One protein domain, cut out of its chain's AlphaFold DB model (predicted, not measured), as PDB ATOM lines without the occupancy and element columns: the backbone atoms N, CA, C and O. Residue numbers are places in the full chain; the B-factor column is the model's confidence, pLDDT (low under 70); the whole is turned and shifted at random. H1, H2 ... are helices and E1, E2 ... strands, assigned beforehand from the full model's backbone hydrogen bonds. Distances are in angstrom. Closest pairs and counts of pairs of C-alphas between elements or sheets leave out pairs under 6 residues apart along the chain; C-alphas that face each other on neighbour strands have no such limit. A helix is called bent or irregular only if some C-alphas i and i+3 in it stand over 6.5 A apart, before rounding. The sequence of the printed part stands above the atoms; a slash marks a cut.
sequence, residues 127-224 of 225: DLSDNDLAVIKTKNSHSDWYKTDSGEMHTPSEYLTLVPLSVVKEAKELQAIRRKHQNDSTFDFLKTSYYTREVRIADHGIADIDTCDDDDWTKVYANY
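Overview. This is residues 127 to 224 of the 225 residues of an uncharacterized protein of Lactobacillus apis (UniProt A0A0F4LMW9). A narrow three-stranded sheet has its longest helix, H2, packed at one end beside the bent strand E1, while long loops reach away from the other end, one with the short helix H1 and one leading to the short helix H3. The 98 printed residues run E1, H1, E2, H2, E3, H3; the sheet's order is E1, E2, E3, all antiparallel. The class is mixed, helices and strands, with 46 residues in named elements, under half. The whole is loose, with a radius of gyration of the C-alphas of 16.9 A, and spans 46 by 35 by 21 A.

Along the chain. E1, residues 133 to 140, begins at C-alpha (-8.356, 10.851, 36.867), measures 19.6 A and bends by 63 degrees at residue 136. H1 is residues 144 to 147, and E2, residues 158 to 164, measures 19.4 A. H2, residues 165 to 180, measures 23.6 A and is irregular: C-alphas 166 and 169 are 8.0 A apart. E3 is residues 197 to 201, 13.1 A; H3, residues 217 to 222, ends at C-alpha (-20.627, 11.846, 35.399).

Arrangement. E2 is the inner strand; N 161 and O 137 of E1 are 2.8 A apart, N 160 and O 199 of E3 2.8 A, both within hydrogen-bond range. H2 is on the sheet, making two layers, at a height over the sheet of 6.9 A. It lies over E2, slantwise to it at 51 degrees on the local plane. The closest C-alphas of E1 and H2 are those of Leu 133 and Leu 165, 5.3 A apart. H1 is not on the sheet; H3 only just is not, with 4 pairs of C-alphas within 10 A. O i to N i+4 pairs are within range in 10 of 12 for H2 and 1 of 2 for H3; H1 is too short for one.

Size, cuts and confidence. The farthest C-alphas, Thr 186 and Cys 212, are 50.2 A apart. The printed part has no cut. The links H2 to E3 and E3 to H3 are long, and residues 205 to 216 stand free. Mean pLDDT of the printed part is 78.5, with residues 204 to 224 under 70.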
ATOM      1  N   ASP A 127      -2.930  12.612  46.746       86.50
ATOM      2  CA  ASP A 127      -3.489  13.963  46.604       86.50
ATOM      3  C   ASP A 127      -4.560  14.063  45.501       86.50
ATOM      4  O   ASP A 127      -5.127  15.134  45.281       86.50
ATOM      5  N   LEU A 128      -4.818  12.974  44.767       86.81
ATOM      6  CA  LEU A 128      -5.716  12.992  43.613       86.81
ATOM      7  C   LEU A 128      -7.157  12.707  44.023       86.81
ATOM      8  O   LEU A 128      -7.455  11.679  44.638       86.81
ATOM      9  N   SER A 129      -8.067  13.582  43.598       85.31
ATOM     10  CA  SER A 129      -9.499  13.296  43.623       85.31
ATOM     11  C   SER A 129      -9.907  12.470  42.400       85.31
ATOM     12  O   SER A 129      -9.174  12.386  41.414       85.31
ATOM     13  N   ASP A 130     -11.101  11.881  42.424       78.69
ATOM     14  CA  ASP A 130     -11.619  11.129  41.273       78.69
ATOM     15  C   ASP A 130     -11.757  11.995  40.007       78.69
ATOM     16  O   ASP A 130     -11.586  11.495  38.899       78.69
ATOM     17  N   ASN A 131     -11.964  13.309  40.165       82.56
ATOM     18  CA  ASN A 131     -12.029  14.266  39.054       82.56
ATOM     19  C   ASN A 131     -10.663  14.530  38.401       82.56
ATOM     20  O   ASN A 131     -10.604  15.069  37.297       82.56
ATOM     21  N   ASP A 132      -9.569  14.157  39.067       88.50
ATOM     22  CA  ASP A 132      -8.207  14.308  38.554       88.50
ATOM     23  C   ASP A 132      -7.744  13.077  37.765       88.50
ATOM     24  O   ASP A 132      -6.585  12.997  37.346       88.50
ATOM     25  N   LEU A 133      -8.635  12.103  37.555       89.88
ATOM     26  CA  LEU A 133      -8.356  10.851  36.867       89.88
ATOM     27  C   LEU A 133      -9.032  10.808  35.497       89.88
ATOM     28  O   LEU A 133     -10.157  11.249  35.306       89.88
ATOM     29  N   ALA A 134      -8.347  10.203  34.534       91.50
ATOM     30  CA  ALA A 134      -8.860   9.966  33.197       91.50
ATOM     31  C   ALA A 134      -8.741   8.501  32.806       91.50
ATOM     32  O   ALA A 134      -7.737   7.828  33.061       91.50
ATOM     33  N   VAL A 135      -9.766   8.030  32.104       91.62
ATOM     34  CA  VAL A 135      -9.819   6.687  31.538       91.62
ATOM     35  C   VAL A 135      -8.896   6.611  30.322       91.62
ATOM     36  O   VAL A 135      -9.028   7.359  29.352       91.62
ATOM     37  N   ILE A 136      -7.951   5.670  30.348       91.25
ATOM     38  CA  ILE A 136      -7.055   5.391  29.212       91.25
ATOM     39  C   ILE A 136      -7.372   4.077  28.510       91.25
ATOM     40  O   ILE A 136      -6.901   3.850  27.396       91.25
ATOM     41  N   LYS A 137      -8.150   3.203  29.150       90.25
ATOM     42  CA  LYS A 137      -8.536   1.907  28.601       90.25
ATOM     43  C   LYS A 137      -9.841   1.434  29.222       90.25
ATOM     44  O   LYS A 137      -9.975   1.450  30.439       90.25
ATOM     45  N   THR A 138     -10.721   0.920  28.375       91.31
ATOM     46  CA  THR A 138     -11.963   0.248  28.765       91.31
ATOM     47  C   THR A 138     -11.911  -1.192  28.275       91.31
ATOM     48  O   THR A 138     -11.458  -1.464  27.158       91.31
ATOM     49  N   LYS A 139     -12.330  -2.131  29.120       89.56
ATOM     50  CA  LYS A 139     -12.538  -3.533  28.755       89.56
ATOM     51  C   LYS A 139     -13.919  -3.971  29.211       89.56
ATOM     52  O   LYS A 139     -14.262  -3.754  30.363       89.56
ATOM     53  N   ASN A 140     -14.643  -4.685  28.365       88.56
ATOM     54  CA  ASN A 140     -15.889  -5.331  28.757       88.56
ATOM     55  C   ASN A 140     -15.632  -6.792  29.141       88.56
ATOM     56  O   ASN A 140     -14.716  -7.451  28.630       88.56
ATOM     57  N   SER A 141     -16.440  -7.302  30.061       85.38
ATOM     58  CA  SER A 141     -16.435  -8.709  30.434       85.38
ATOM     59  C   SER A 141     -16.857  -9.573  29.246       85.38
ATOM     60  O   SER A 141     -17.805  -9.260  28.536       85.38
ATOM     61  N   HIS A 142     -16.149 -10.680  29.045       84.69
ATOM     62  CA  HIS A 142     -16.459 -11.668  28.007       84.69
ATOM     63  C   HIS A 142     -17.008 -12.971  28.608       84.69
ATOM     64  O   HIS A 142     -16.967 -14.013  27.957       84.69
ATOM     65  N   SER A 143     -17.481 -12.924  29.860       84.56
ATOM     66  CA  SER A 143     -18.024 -14.091  30.560       84.56
ATOM     67  C   SER A 143     -19.187 -14.716  29.790       84.56
ATOM     68  O   SER A 143     -20.060 -14.012  29.280       84.56
ATOM     69  N   ASP A 144     -19.233 -16.048  29.762       85.19
ATOM     70  CA  ASP A 144     -20.362 -16.786  29.195       85.19
ATOM     71  C   ASP A 144     -21.650 -16.610  30.013       85.19
ATOM     72  O   ASP A 144     -22.730 -16.860  29.489       85.19
ATOM     73  N   TRP A 145     -21.565 -16.110  31.250       85.19
ATOM     74  CA  TRP A 145     -22.731 -15.820  32.090       85.19
ATOM     75  C   TRP A 145     -23.735 -14.860  31.423       85.19
ATOM     76  O   TRP A 145     -24.934 -15.120  31.471       85.19
ATOM     77  N   TYR A 146     -23.270 -13.835  30.694       82.38
ATOM     78  CA  TYR A 146     -24.151 -12.911  29.946       82.38
ATOM     79  C   TYR A 146     -24.890 -13.570  28.773       82.38
ATOM     80  O   TYR A 146     -25.724 -12.941  28.134       82.38
ATOM     81  N   LYS A 147     -24.562 -14.824  28.441       85.06
ATOM     82  CA  LYS A 147     -25.245 -15.612  27.404       85.06
ATOM     83  C   LYS A 147     -26.298 -16.553  27.996       85.06
ATOM     84  O   LYS A 147     -26.873 -17.340  27.252       85.06
ATOM     85  N   THR A 148     -26.485 -16.530  29.314       84.06
ATOM     86  CA  THR A 148     -27.482 -17.334  30.032       84.06
ATOM     87  C   THR A 148     -28.704 -16.487  30.365       84.06
ATOM     88  O   THR A 148     -28.588 -15.266  30.450       84.06
ATOM     89  N   ASP A 149     -29.837 -17.127  30.649       81.62
ATOM     90  CA  ASP A 149     -31.068 -16.452  31.091       81.62
ATOM     91  C   ASP A 149     -30.827 -15.565  32.329       81.62
ATOM     92  O   ASP A 149     -31.413 -14.497  32.473       81.62
ATOM     93  N   SER A 150     -29.900 -15.959  33.213       79.44
ATOM     94  CA  SER A 150     -29.515 -15.163  34.389       79.44
ATOM     95  C   SER A 150     -28.757 -13.878  34.048       79.44
ATOM     96  O   SER A 150     -28.696 -12.985  34.884       79.44
ATOM     97  N   GLY A 151     -28.168 -13.787  32.856       77.56
ATOM     98  CA  GLY A 151     -27.441 -12.618  32.370       77.56
ATOM     99  C   GLY A 151     -28.184 -11.821  31.294       77.56
ATOM    100  O   GLY A 151     -27.676 -10.785  30.881       77.56
ATOM    101  N   GLU A 152     -29.363 -12.271  30.846       75.62
ATOM    102  CA  GLU A 152     -30.100 -11.715  29.695       75.62
ATOM    103  C   GLU A 152     -30.489 -10.237  29.874       75.62
ATOM    104  O   GLU A 152     -30.550  -9.482  28.905       75.62
ATOM    105  N   MET A 153     -30.686  -9.806  31.121       82.38
ATOM    106  CA  MET A 153     -31.048  -8.427  31.473       82.38
ATOM    107  C   MET A 153     -29.865  -7.598  31.988       82.38
ATOM    108  O   MET A 153     -30.064  -6.470  32.435       82.38
ATOM    109  N   HIS A 154     -28.647  -8.144  31.936       79.88
ATOM    110  CA  HIS A 154     -27.447  -7.504  32.460       79.88
ATOM    111  C   HIS A 154     -26.468  -7.143  31.346       79.88
ATOM    112  O   HIS A 154     -26.136  -7.935  30.462       79.88
ATOM    113  N   THR A 155     -25.954  -5.926  31.423       81.88
ATOM    114  CA  THR A 155     -24.865  -5.439  30.593       81.88
ATOM    115  C   THR A 155     -23.533  -6.048  31.045       81.88
ATOM    116  O   THR A 155     -23.279  -6.236  32.242       81.88
ATOM    117  N   PRO A 156     -22.638  -6.385  30.097       86.00
ATOM    118  CA  PRO A 156     -21.307  -6.852  30.437       86.00
ATOM    119  C   PRO A 156     -20.576  -5.859  31.339       86.00
ATOM    120  O   PRO A 156     -20.448  -4.695  30.971       86.00
ATOM    121  N   SER A 157     -20.035  -6.327  32.474       86.94
ATOM    122  CA  SER A 157     -19.257  -5.457  33.363       86.94
ATOM    123  C   SER A 157     -18.140  -4.750  32.599       86.94
ATOM    124  O   SER A 157     -17.423  -5.383  31.816       86.94
ATOM    125  N   GLU A 158     -17.947  -3.472  32.888       88.06
ATOM    126  CA  GLU A 158     -16.882  -2.652  32.329       88.06
ATOM    127  C   GLU A 158     -15.739  -2.515  33.333       88.06
ATOM    128  O   GLU A 158     -15.949  -2.341  34.529       88.06
ATOM    129  N   TYR A 159     -14.511  -2.601  32.843       88.38
ATOM    130  CA  TYR A 159     -13.289  -2.418  33.611       88.38
ATOM    131  C   TYR A 159     -12.541  -1.234  33.012       88.38
ATOM    132  O   TYR A 159     -12.033  -1.307  31.886       88.38
ATOM    133  N   LEU A 160     -12.499  -0.146  33.768       89.69
ATOM    134  CA  LEU A 160     -11.823   1.089  33.417       89.69
ATOM    135  C   LEU A 160     -10.422   1.080  34.021       89.69
ATOM    136  O   LEU A 160     -10.247   0.808  35.206       89.69
ATOM    137  N   THR A 161      -9.418   1.397  33.211       90.06
ATOM    138  CA  THR A 161      -8.061   1.695  33.675       90.06
ATOM    139  C   THR A 161      -7.872   3.203  33.656       90.06
ATOM    140  O   THR A 161      -7.954   3.823  32.589       90.06
ATOM    141  N   LEU A 162      -7.583   3.770  34.820       91.25
ATOM    142  CA  LEU A 162      -7.458   5.201  35.035       91.25
ATOM    143  C   LEU A 162      -6.030   5.604  35.396       91.25
ATOM    144  O   LEU A 162      -5.293   4.864  36.060       91.25
ATOM    145  N   VAL A 163      -5.672   6.810  34.967       92.62
ATOM    146  CA  VAL A 163      -4.425   7.500  35.309       92.62
ATOM    147  C   VAL A 163      -4.695   8.976  35.589       92.62
ATOM    148  O   VAL A 163      -5.724   9.485  35.152       92.62
ATOM    149  N   PRO A 164      -3.785   9.685  36.267       94.06
ATOM    150  CA  PRO A 164      -3.934  11.103  36.533       94.06
ATOM    151  C   PRO A 164      -3.975  11.889  35.221       94.06
ATOM    152  O   PRO A 164      -3.218  11.592  34.290       94.06
ATOM    153  N   LEU A 165      -4.827  12.915  35.157       93.25
ATOM    154  CA  LEU A 165      -5.002  13.782  33.986       93.25
ATOM    155  C   LEU A 165      -3.672  14.354  33.478       93.25
ATOM    156  O   LEU A 165      -3.452  14.450  32.271       93.25
ATOM    157  N   SER A 166      -2.765  14.670  34.404       92.56
ATOM    158  CA  SER A 166      -1.440  15.227  34.129       92.56
ATOM    159  C   SER A 166      -0.524  14.318  33.305       92.56
ATOM    160  O   SER A 166       0.397  14.831  32.677       92.56
ATOM    161  N   VAL A 167      -0.769  13.000  33.280       95.12
ATOM    162  CA  VAL A 167       0.102  12.005  32.619       95.12
ATOM    163  C   VAL A 167      -0.634  11.120  31.607       95.12
ATOM    164  O   VAL A 167      -0.143  10.064  31.205       95.12
ATOM    165  N   VAL A 168      -1.831  11.522  31.166       93.94
ATOM    166  CA  VAL A 168      -2.648  10.747  30.209       93.94
ATOM    167  C   VAL A 168      -1.907  10.494  28.901       93.94
ATOM    168  O   VAL A 168      -1.999   9.402  28.333       93.94
ATOM    169  N   LYS A 169      -1.188  11.501  28.395       95.75
ATOM    170  CA  LYS A 169      -0.474  11.406  27.119       95.75
ATOM    171  C   LYS A 169       0.654  10.380  27.218       95.75
ATOM    172  O   LYS A 169       0.759   9.499  26.367       95.75
ATOM    173  N   GLU A 170       1.431  10.464  28.286       96.25
ATOM    174  CA  GLU A 170       2.548   9.589  28.615       96.25
ATOM    175  C   GLU A 170       2.067   8.152  28.835       96.25
ATOM    176  O   GLU A 170       2.654   7.208  28.308       96.25
ATOM    177  N   ALA A 171       0.955   7.977  29.551       94.31
ATOM    178  CA  ALA A 171       0.364   6.668  29.794       94.31
ATOM    179  C   ALA A 171      -0.169   6.021  28.507       94.31
ATOM    180  O   ALA A 171       0.033   4.823  28.295       94.31
ATOM    181  N   LYS A 172      -0.810   6.791  27.616       94.94
ATOM    182  CA  LYS A 172      -1.255   6.295  26.300       94.94
ATOM    183  C   LYS A 172      -0.074   5.902  25.412       94.94
ATOM    184  O   LYS A 172      -0.122   4.853  24.771       94.94
ATOM    185  N   GLU A 173       0.991   6.700  25.407       96.25
ATOM    186  CA  GLU A 173       2.229   6.386  24.686       96.25
ATOM    187  C   GLU A 173       2.861   5.088  25.215       96.25
ATOM    188  O   GLU A 173       3.152   4.172  24.443       96.25
ATOM    189  N   LEU A 174       2.977   4.947  26.538       94.88
ATOM    190  CA  LEU A 174       3.512   3.743  27.169       94.88
ATOM    191  C   LEU A 174       2.652   2.506  26.872       94.88
ATOM    192  O   LEU A 174       3.193   1.432  26.607       94.88
ATOM    193  N   GLN A 175       1.320   2.633  26.849       93.81
ATOM    194  CA  GLN A 175       0.443   1.538  26.422       93.81
ATOM    195  C   GLN A 175       0.672   1.130  24.967       93.81
ATOM    196  O   GLN A 175       0.620  -0.064  24.668       93.81
ATOM    197  N   ALA A 176       0.902   2.089  24.068       93.94
ATOM    198  CA  ALA A 176       1.166   1.801  22.664       93.94
ATOM    199  C   ALA A 176       2.477   1.018  22.499       93.94
ATOM    200  O   ALA A 176       2.478  -0.022  21.840       93.94
ATOM    201  N   ILE A 177       3.548   1.445  23.181       93.88
ATOM    202  CA  ILE A 177       4.834   0.730  23.193       93.88
ATOM    203  C   ILE A 177       4.655  -0.683  23.765       93.88
ATOM    204  O   ILE A 177       5.007  -1.670  23.125       93.88
ATOM    205  N   ARG A 178       4.020  -0.819  24.933       92.81
ATOM    206  CA  ARG A 178       3.789  -2.135  25.556       92.81
ATOM    207  C   ARG A 178       2.950  -3.063  24.669       92.81
ATOM    208  O   ARG A 178       3.202  -4.262  24.638       92.81
ATOM    209  N   ARG A 179       1.968  -2.533  23.931       91.69
ATOM    210  CA  ARG A 179       1.148  -3.317  22.990       91.69
ATOM    211  C   ARG A 179       1.953  -3.779  21.779       91.69
ATOM    212  O   ARG A 179       1.812  -4.928  21.375       91.69
ATOM    213  N   LYS A 180       2.808  -2.910  21.235       90.69
ATOM    214  CA  LYS A 180       3.726  -3.239  20.137       90.69
ATOM    215  C   LYS A 180       4.606  -4.449  20.481       90.69
ATOM    216  O   LYS A 180       4.799  -5.317  19.640       90.69
ATOM    217  N   HIS A 181       5.058  -4.542  21.733       90.62
ATOM    218  CA  HIS A 181       5.931  -5.614  22.215       90.62
ATOM    219  C   HIS A 181       5.196  -6.789  22.888       90.62
ATOM    220  O   HIS A 181       5.846  -7.615  23.518       90.62
ATOM    221  N   GLN A 182       3.863  -6.912  22.794       84.94
ATOM    222  CA  GLN A 182       3.077  -7.883  23.589       84.94
ATOM    223  C   GLN A 182       3.542  -9.350  23.460       84.94
ATOM    224  O   GLN A 182       3.362 -10.126  24.394       84.94
ATOM    225  N   ASN A 183       4.156  -9.710  22.330       79.31
ATOM    226  CA  ASN A 183       4.704 -11.046  22.063       79.31
ATOM    227  C   ASN A 183       6.242 -11.055  21.955       79.31
ATOM    228  O   ASN A 183       6.824 -12.024  21.474       79.31
ATOM    229  N   ASP A 184       6.905  -9.974  22.368       83.12
ATOM    230  CA  ASP A 184       8.356  -9.834  22.350       83.12
ATOM    231  C   ASP A 184       8.936 -10.207  23.718       83.12
ATOM    232  O   ASP A 184       8.810  -9.476  24.700       83.12
ATOM    233  N   SER A 185       9.611 -11.356  23.774       80.75
ATOM    234  CA  SER A 185      10.270 -11.842  24.994       80.75
ATOM    235  C   SER A 185      11.454 -10.987  25.458       80.75
ATOM    236  O   SER A 185      11.927 -11.163  26.579       80.75
ATOM    237  N   THR A 186      11.965 -10.096  24.604       85.81
ATOM    238  CA  THR A 186      13.119  -9.242  24.913       85.81
ATOM    239  C   THR A 186      12.719  -7.928  25.584       85.81
ATOM    240  O   THR A 186      13.554  -7.290  26.228       85.81
ATOM    241  N   PHE A 187      11.440  -7.547  25.501       89.88
ATOM    242  CA  PHE A 187      10.911  -6.353  26.146       89.88
ATOM    243  C   PHE A 187      10.563  -6.620  27.619       89.88
ATOM    244  O   PHE A 187       9.756  -7.490  27.952       89.88
ATOM    245  N   ASP A 188      11.150  -5.842  28.530       89.31
ATOM    246  CA  ASP A 188      10.953  -6.019  29.972       89.31
ATOM    247  C   ASP A 188       9.666  -5.326  30.456       89.31
ATOM    248  O   ASP A 188       9.637  -4.147  30.834       89.31
ATOM    249  N   PHE A 189       8.571  -6.086  30.453       90.56
ATOM    250  CA  PHE A 189       7.258  -5.622  30.903       90.56
ATOM    251  C   PHE A 189       7.187  -5.271  32.388       90.56
ATOM    252  O   PHE A 189       6.335  -4.460  32.769       90.56
ATOM    253  N   LEU A 190       8.037  -5.878  33.217       89.50
ATOM    254  CA  LEU A 190       8.041  -5.653  34.657       89.50
ATOM    255  C   LEU A 190       8.708  -4.314  34.977       89.50
ATOM    256  O   LEU A 190       8.136  -3.503  35.705       89.50
ATOM    257  N   LYS A 191       9.874  -4.041  34.381       90.69
ATOM    258  CA  LYS A 191      10.590  -2.770  34.585       90.69
ATOM    259  C   LYS A 191       9.866  -1.564  33.999       90.69
ATOM    260  O   LYS A 191      10.007  -0.463  34.515       90.69
ATOM    261  N   THR A 192       9.102  -1.762  32.929       91.69
ATOM    262  CA  THR A 192       8.297  -0.708  32.287       91.69
ATOM    263  C   THR A 192       6.870  -0.635  32.842       91.69
ATOM    264  O   THR A 192       5.991  -0.032  32.220       91.69
ATOM    265  N   SER A 193       6.601  -1.309  33.966       91.25
ATOM    266  CA  SER A 193       5.310  -1.236  34.647       91.25
ATOM    267  C   SER A 193       5.086   0.148  35.262       91.25
ATOM    268  O   SER A 193       6.023   0.864  35.623       91.25
ATOM    269  N   TYR A 194       3.822   0.543  35.346       92.44
ATOM    270  CA  TYR A 194       3.417   1.825  35.899       92.44
ATOM    271  C   TYR A 194       2.101   1.665  36.651       92.44
ATOM    272  O   TYR A 194       1.318   0.761  36.346       92.44
ATOM    273  N   TYR A 195       1.886   2.514  37.649       91.12
ATOM    274  CA  TYR A 195       0.697   2.445  38.481       91.12
ATOM    275  C   TYR A 195      -0.532   2.967  37.725       91.12
ATOM    276  O   TYR A 195      -0.482   3.971  37.010       91.12
ATOM    277  N   THR A 196      -1.646   2.266  37.902       91.88
ATOM    278  CA  THR A 196      -2.965   2.616  37.371       91.88
ATOM    279  C   THR A 196      -4.019   2.288  38.412       91.88
ATOM    280  O   THR A 196      -3.881   1.289  39.118       91.88
ATOM    281  N   ARG A 197      -5.107   3.059  38.456       90.19
ATOM    282  CA  ARG A 197      -6.302   2.686  39.222       90.19
ATOM    283  C   ARG A 197      -7.235   1.882  38.316       90.19
ATOM    284  O   ARG A 197      -7.460   2.273  37.174       90.19
ATOM    285  N   GLU A 198      -7.760   0.764  38.803       88.88
ATOM    286  CA  GLU A 198      -8.774  -0.016  38.089       88.88
ATOM    287  C   GLU A 198     -10.131   0.167  38.768       88.88
ATOM    288  O   GLU A 198     -10.237   0.053  39.987       88.88
ATOM    289  N   VAL A 199     -11.164   0.460  37.980       88.62
ATOM    290  CA  VAL A 199     -12.549   0.592  38.453       88.62
ATOM    291  C   VAL A 199     -13.414  -0.375  37.661       88.62
ATOM    292  O   VAL A 199     -13.347  -0.412  36.433       88.62
ATOM    293  N   ARG A 200     -14.228  -1.165  38.365       87.50
ATOM    294  CA  ARG A 200     -15.227  -2.043  37.755       87.50
ATOM    295  C   ARG A 200     -16.600  -1.388  37.859       87.50
ATOM    296  O   ARG A 200     -17.033  -1.065  38.958       87.50
ATOM    297  N   ILE A 201     -17.285  -1.269  36.729       84.44
ATOM    298  CA  ILE A 201     -18.688  -0.868  36.638       84.44
ATOM    299  C   ILE A 201     -19.488  -2.118  36.277       84.44
ATOM    300  O   ILE A 201     -19.213  -2.783  35.279       84.44
ATOM    301  N   ALA A 202     -20.439  -2.493  37.123       79.81
ATOM    302  CA  ALA A 202     -21.305  -3.640  36.898       79.81
ATOM    303  C   ALA A 202     -22.719  -3.290  37.350       79.81
ATOM    304  O   ALA A 202     -22.894  -2.724  38.421       79.81
ATOM    305  N   ASP A 203     -23.710  -3.668  36.551       73.44
ATOM    306  CA  ASP A 203     -25.138  -3.498  36.847       73.44
ATOM    307  C   ASP A 203     -25.747  -4.693  37.606       73.44
ATOM    308  O   ASP A 203     -26.961  -4.824  37.741       73.44
ATOM    309  N   HIS A 204     -24.888  -5.589  38.085       67.38
ATOM    310  CA  HIS A 204     -25.205  -6.721  38.942       67.38
ATOM    311  C   HIS A 204     -24.203  -6.718  40.093       67.38
ATOM    312  O   HIS A 204     -22.984  -6.654  39.889       67.38
ATOM    313  N   GLY A 205     -24.729  -6.762  41.316       57.25
ATOM    314  CA  GLY A 205     -23.918  -6.767  42.524       57.25
ATOM    315  C   GLY A 205     -23.019  -8.000  42.604       57.25
ATOM    316  O   GLY A 205     -23.360  -9.089  42.141       57.25
ATOM    317  N   ILE A 206     -21.865  -7.837  43.250       48.78
ATOM    318  CA  ILE A 206     -21.259  -8.960  43.964       48.78
ATOM    319  C   ILE A 206     -22.228  -9.231  45.113       48.78
ATOM    320  O   ILE A 206     -22.394  -8.372  45.976       48.78
ATOM    321  N   ALA A 207     -22.919 -10.367  45.092       40.12
ATOM    322  CA  ALA A 207     -23.711 -10.819  46.227       40.12
ATOM    323  C   ALA A 207     -22.756 -11.143  47.387       40.12
ATOM    324  O   ALA A 207     -22.331 -12.283  47.502       40.12
ATOM    325  N   ASP A 208     -22.307 -10.109  48.111       38.88
ATOM    326  CA  ASP A 208     -21.739 -10.146  49.471       38.88
ATOM    327  C   ASP A 208     -21.281  -8.746  49.944       38.88
ATOM    328  O   ASP A 208     -20.236  -8.580  50.571       38.88
ATOM    329  N   ILE A 209     -22.071  -7.702  49.676       39.03
ATOM    330  CA  ILE A 209     -22.025  -6.493  50.504       39.03
ATOM    331  C   ILE A 209     -23.462  -6.082  50.819       39.03
ATOM    332  O   ILE A 209     -24.209  -5.564  49.993       39.03
ATOM    333  N   ASP A 210     -23.863  -6.426  52.035       42.94
ATOM    334  CA  ASP A 210     -25.043  -5.914  52.711       42.94
ATOM    335  C   ASP A 210     -24.760  -4.446  53.070       42.94
ATOM    336  O   ASP A 210     -24.331  -4.125  54.176       42.94
ATOM    337  N   THR A 211     -24.884  -3.550  52.093       38.88
ATOM    338  CA  THR A 211     -25.024  -2.118  52.364       38.88
ATOM    339  C   THR A 211     -26.169  -1.580  51.536       38.88
ATOM    340  O   THR A 211     -26.072  -1.413  50.321       38.88
ATOM    341  N   CYS A 212     -27.257  -1.338  52.252       41.72
ATOM    342  CA  CYS A 212     -28.325  -0.424  51.915       41.72
ATOM    343  C   CYS A 212     -27.743   0.879  51.344       41.72
ATOM    344  O   CYS A 212     -26.948   1.530  52.016       41.72
ATOM    345  N   ASP A 213     -28.076   1.195  50.099       39.66
ATOM    346  CA  ASP A 213     -28.634   2.480  49.671       39.66
ATOM    347  C   ASP A 213     -28.673   2.477  48.138       39.66
ATOM    348  O   ASP A 213     -27.677   2.668  47.437       39.66
ATOM    349  N   ASP A 214     -29.870   2.188  47.631       48.38
ATOM    350  CA  ASP A 214     -30.293   2.542  46.286       48.38
ATOM    351  C   ASP A 214     -30.178   4.068  46.155       48.38
ATOM    352  O   ASP A 214     -30.930   4.768  46.823       48.38
ATOM    353  N   ASP A 215     -29.199   4.569  45.389       44.22
ATOM    354  CA  ASP A 215     -29.221   5.848  44.640       44.22
ATOM    355  C   ASP A 215     -27.826   6.502  44.534       44.22
ATOM    356  O   ASP A 215     -27.590   7.541  45.145       44.22
ATOM    357  N   ASP A 216     -26.900   5.973  43.710       41.28
ATOM    358  CA  ASP A 216     -25.896   6.856  43.068       41.28
ATOM    359  C   ASP A 216     -25.085   6.282  41.883       41.28
ATOM    360  O   ASP A 216     -23.899   6.569  41.703       41.28
ATOM    361  N   TRP A 217     -25.690   5.474  41.011       40.00
ATOM    362  CA  TRP A 217     -24.976   4.981  39.818       40.00
ATOM    363  C   TRP A 217     -24.624   6.095  38.810       40.00
ATOM    364  O   TRP A 217     -23.744   5.924  37.965       40.00
ATOM    365  N   THR A 218     -25.270   7.261  38.897       39.03
ATOM    366  CA  THR A 218     -25.070   8.397  37.985       39.03
ATOM    367  C   THR A 218     -23.821   9.224  38.297       39.03
ATOM    368  O   THR A 218     -23.238   9.781  37.365       39.03
ATOM    369  N   LYS A 219     -23.337   9.273  39.548       40.97
ATOM    370  CA  LYS A 219     -22.087   9.991  39.873       40.97
ATOM    371  C   LYS A 219     -20.831   9.308  39.344       40.97
ATOM    372  O   LYS A 219     -19.883  10.001  38.985       40.97
ATOM    373  N   VAL A 220     -20.827   7.979  39.223       41.78
ATOM    374  CA  VAL A 220     -19.692   7.253  38.626       41.78
ATOM    375  C   VAL A 220     -19.577   7.579  37.133       41.78
ATOM    376  O   VAL A 220     -18.482   7.839  36.653       41.78
ATOM    377  N   TYR A 221     -20.690   7.655  36.399       37.94
ATOM    378  CA  TYR A 221     -20.662   8.006  34.974       37.94
ATOM    379  C   TYR A 221     -20.383   9.494  34.711       37.94
ATOM    380  O   TYR A 221     -19.736   9.815  33.718       37.94
ATOM    381  N   ALA A 222     -20.817  10.405  35.590       39.22
ATOM    382  CA  ALA A 222     -20.627  11.846  35.399       39.22
ATOM    383  C   ALA A 222     -19.158  12.304  35.474       39.22
ATOM    384  O   ALA A 222     -18.811  13.316  34.872       39.22
ATOM    385  N   ASN A 223     -18.298  11.561  36.177       40.56
ATOM    386  CA  ASN A 223     -16.887  11.928  36.353       40.56
ATOM    387  C   ASN A 223     -15.955  11.336  35.278       40.56
ATOM    388  O   ASN A 223     -14.790  11.718  35.214       40.56
ATOM    389  N   TYR A 224     -16.444  10.418  34.434       41.31
ATOM    390  CA  TYR A 224     -15.604   9.665  33.488       41.31
ATOM    391  C   TYR A 224     -16.116   9.649  32.032       41.31
ATOM    392  O   TYR A 224     -15.531   8.936  31.210       41.31
TER     393      TYR A 224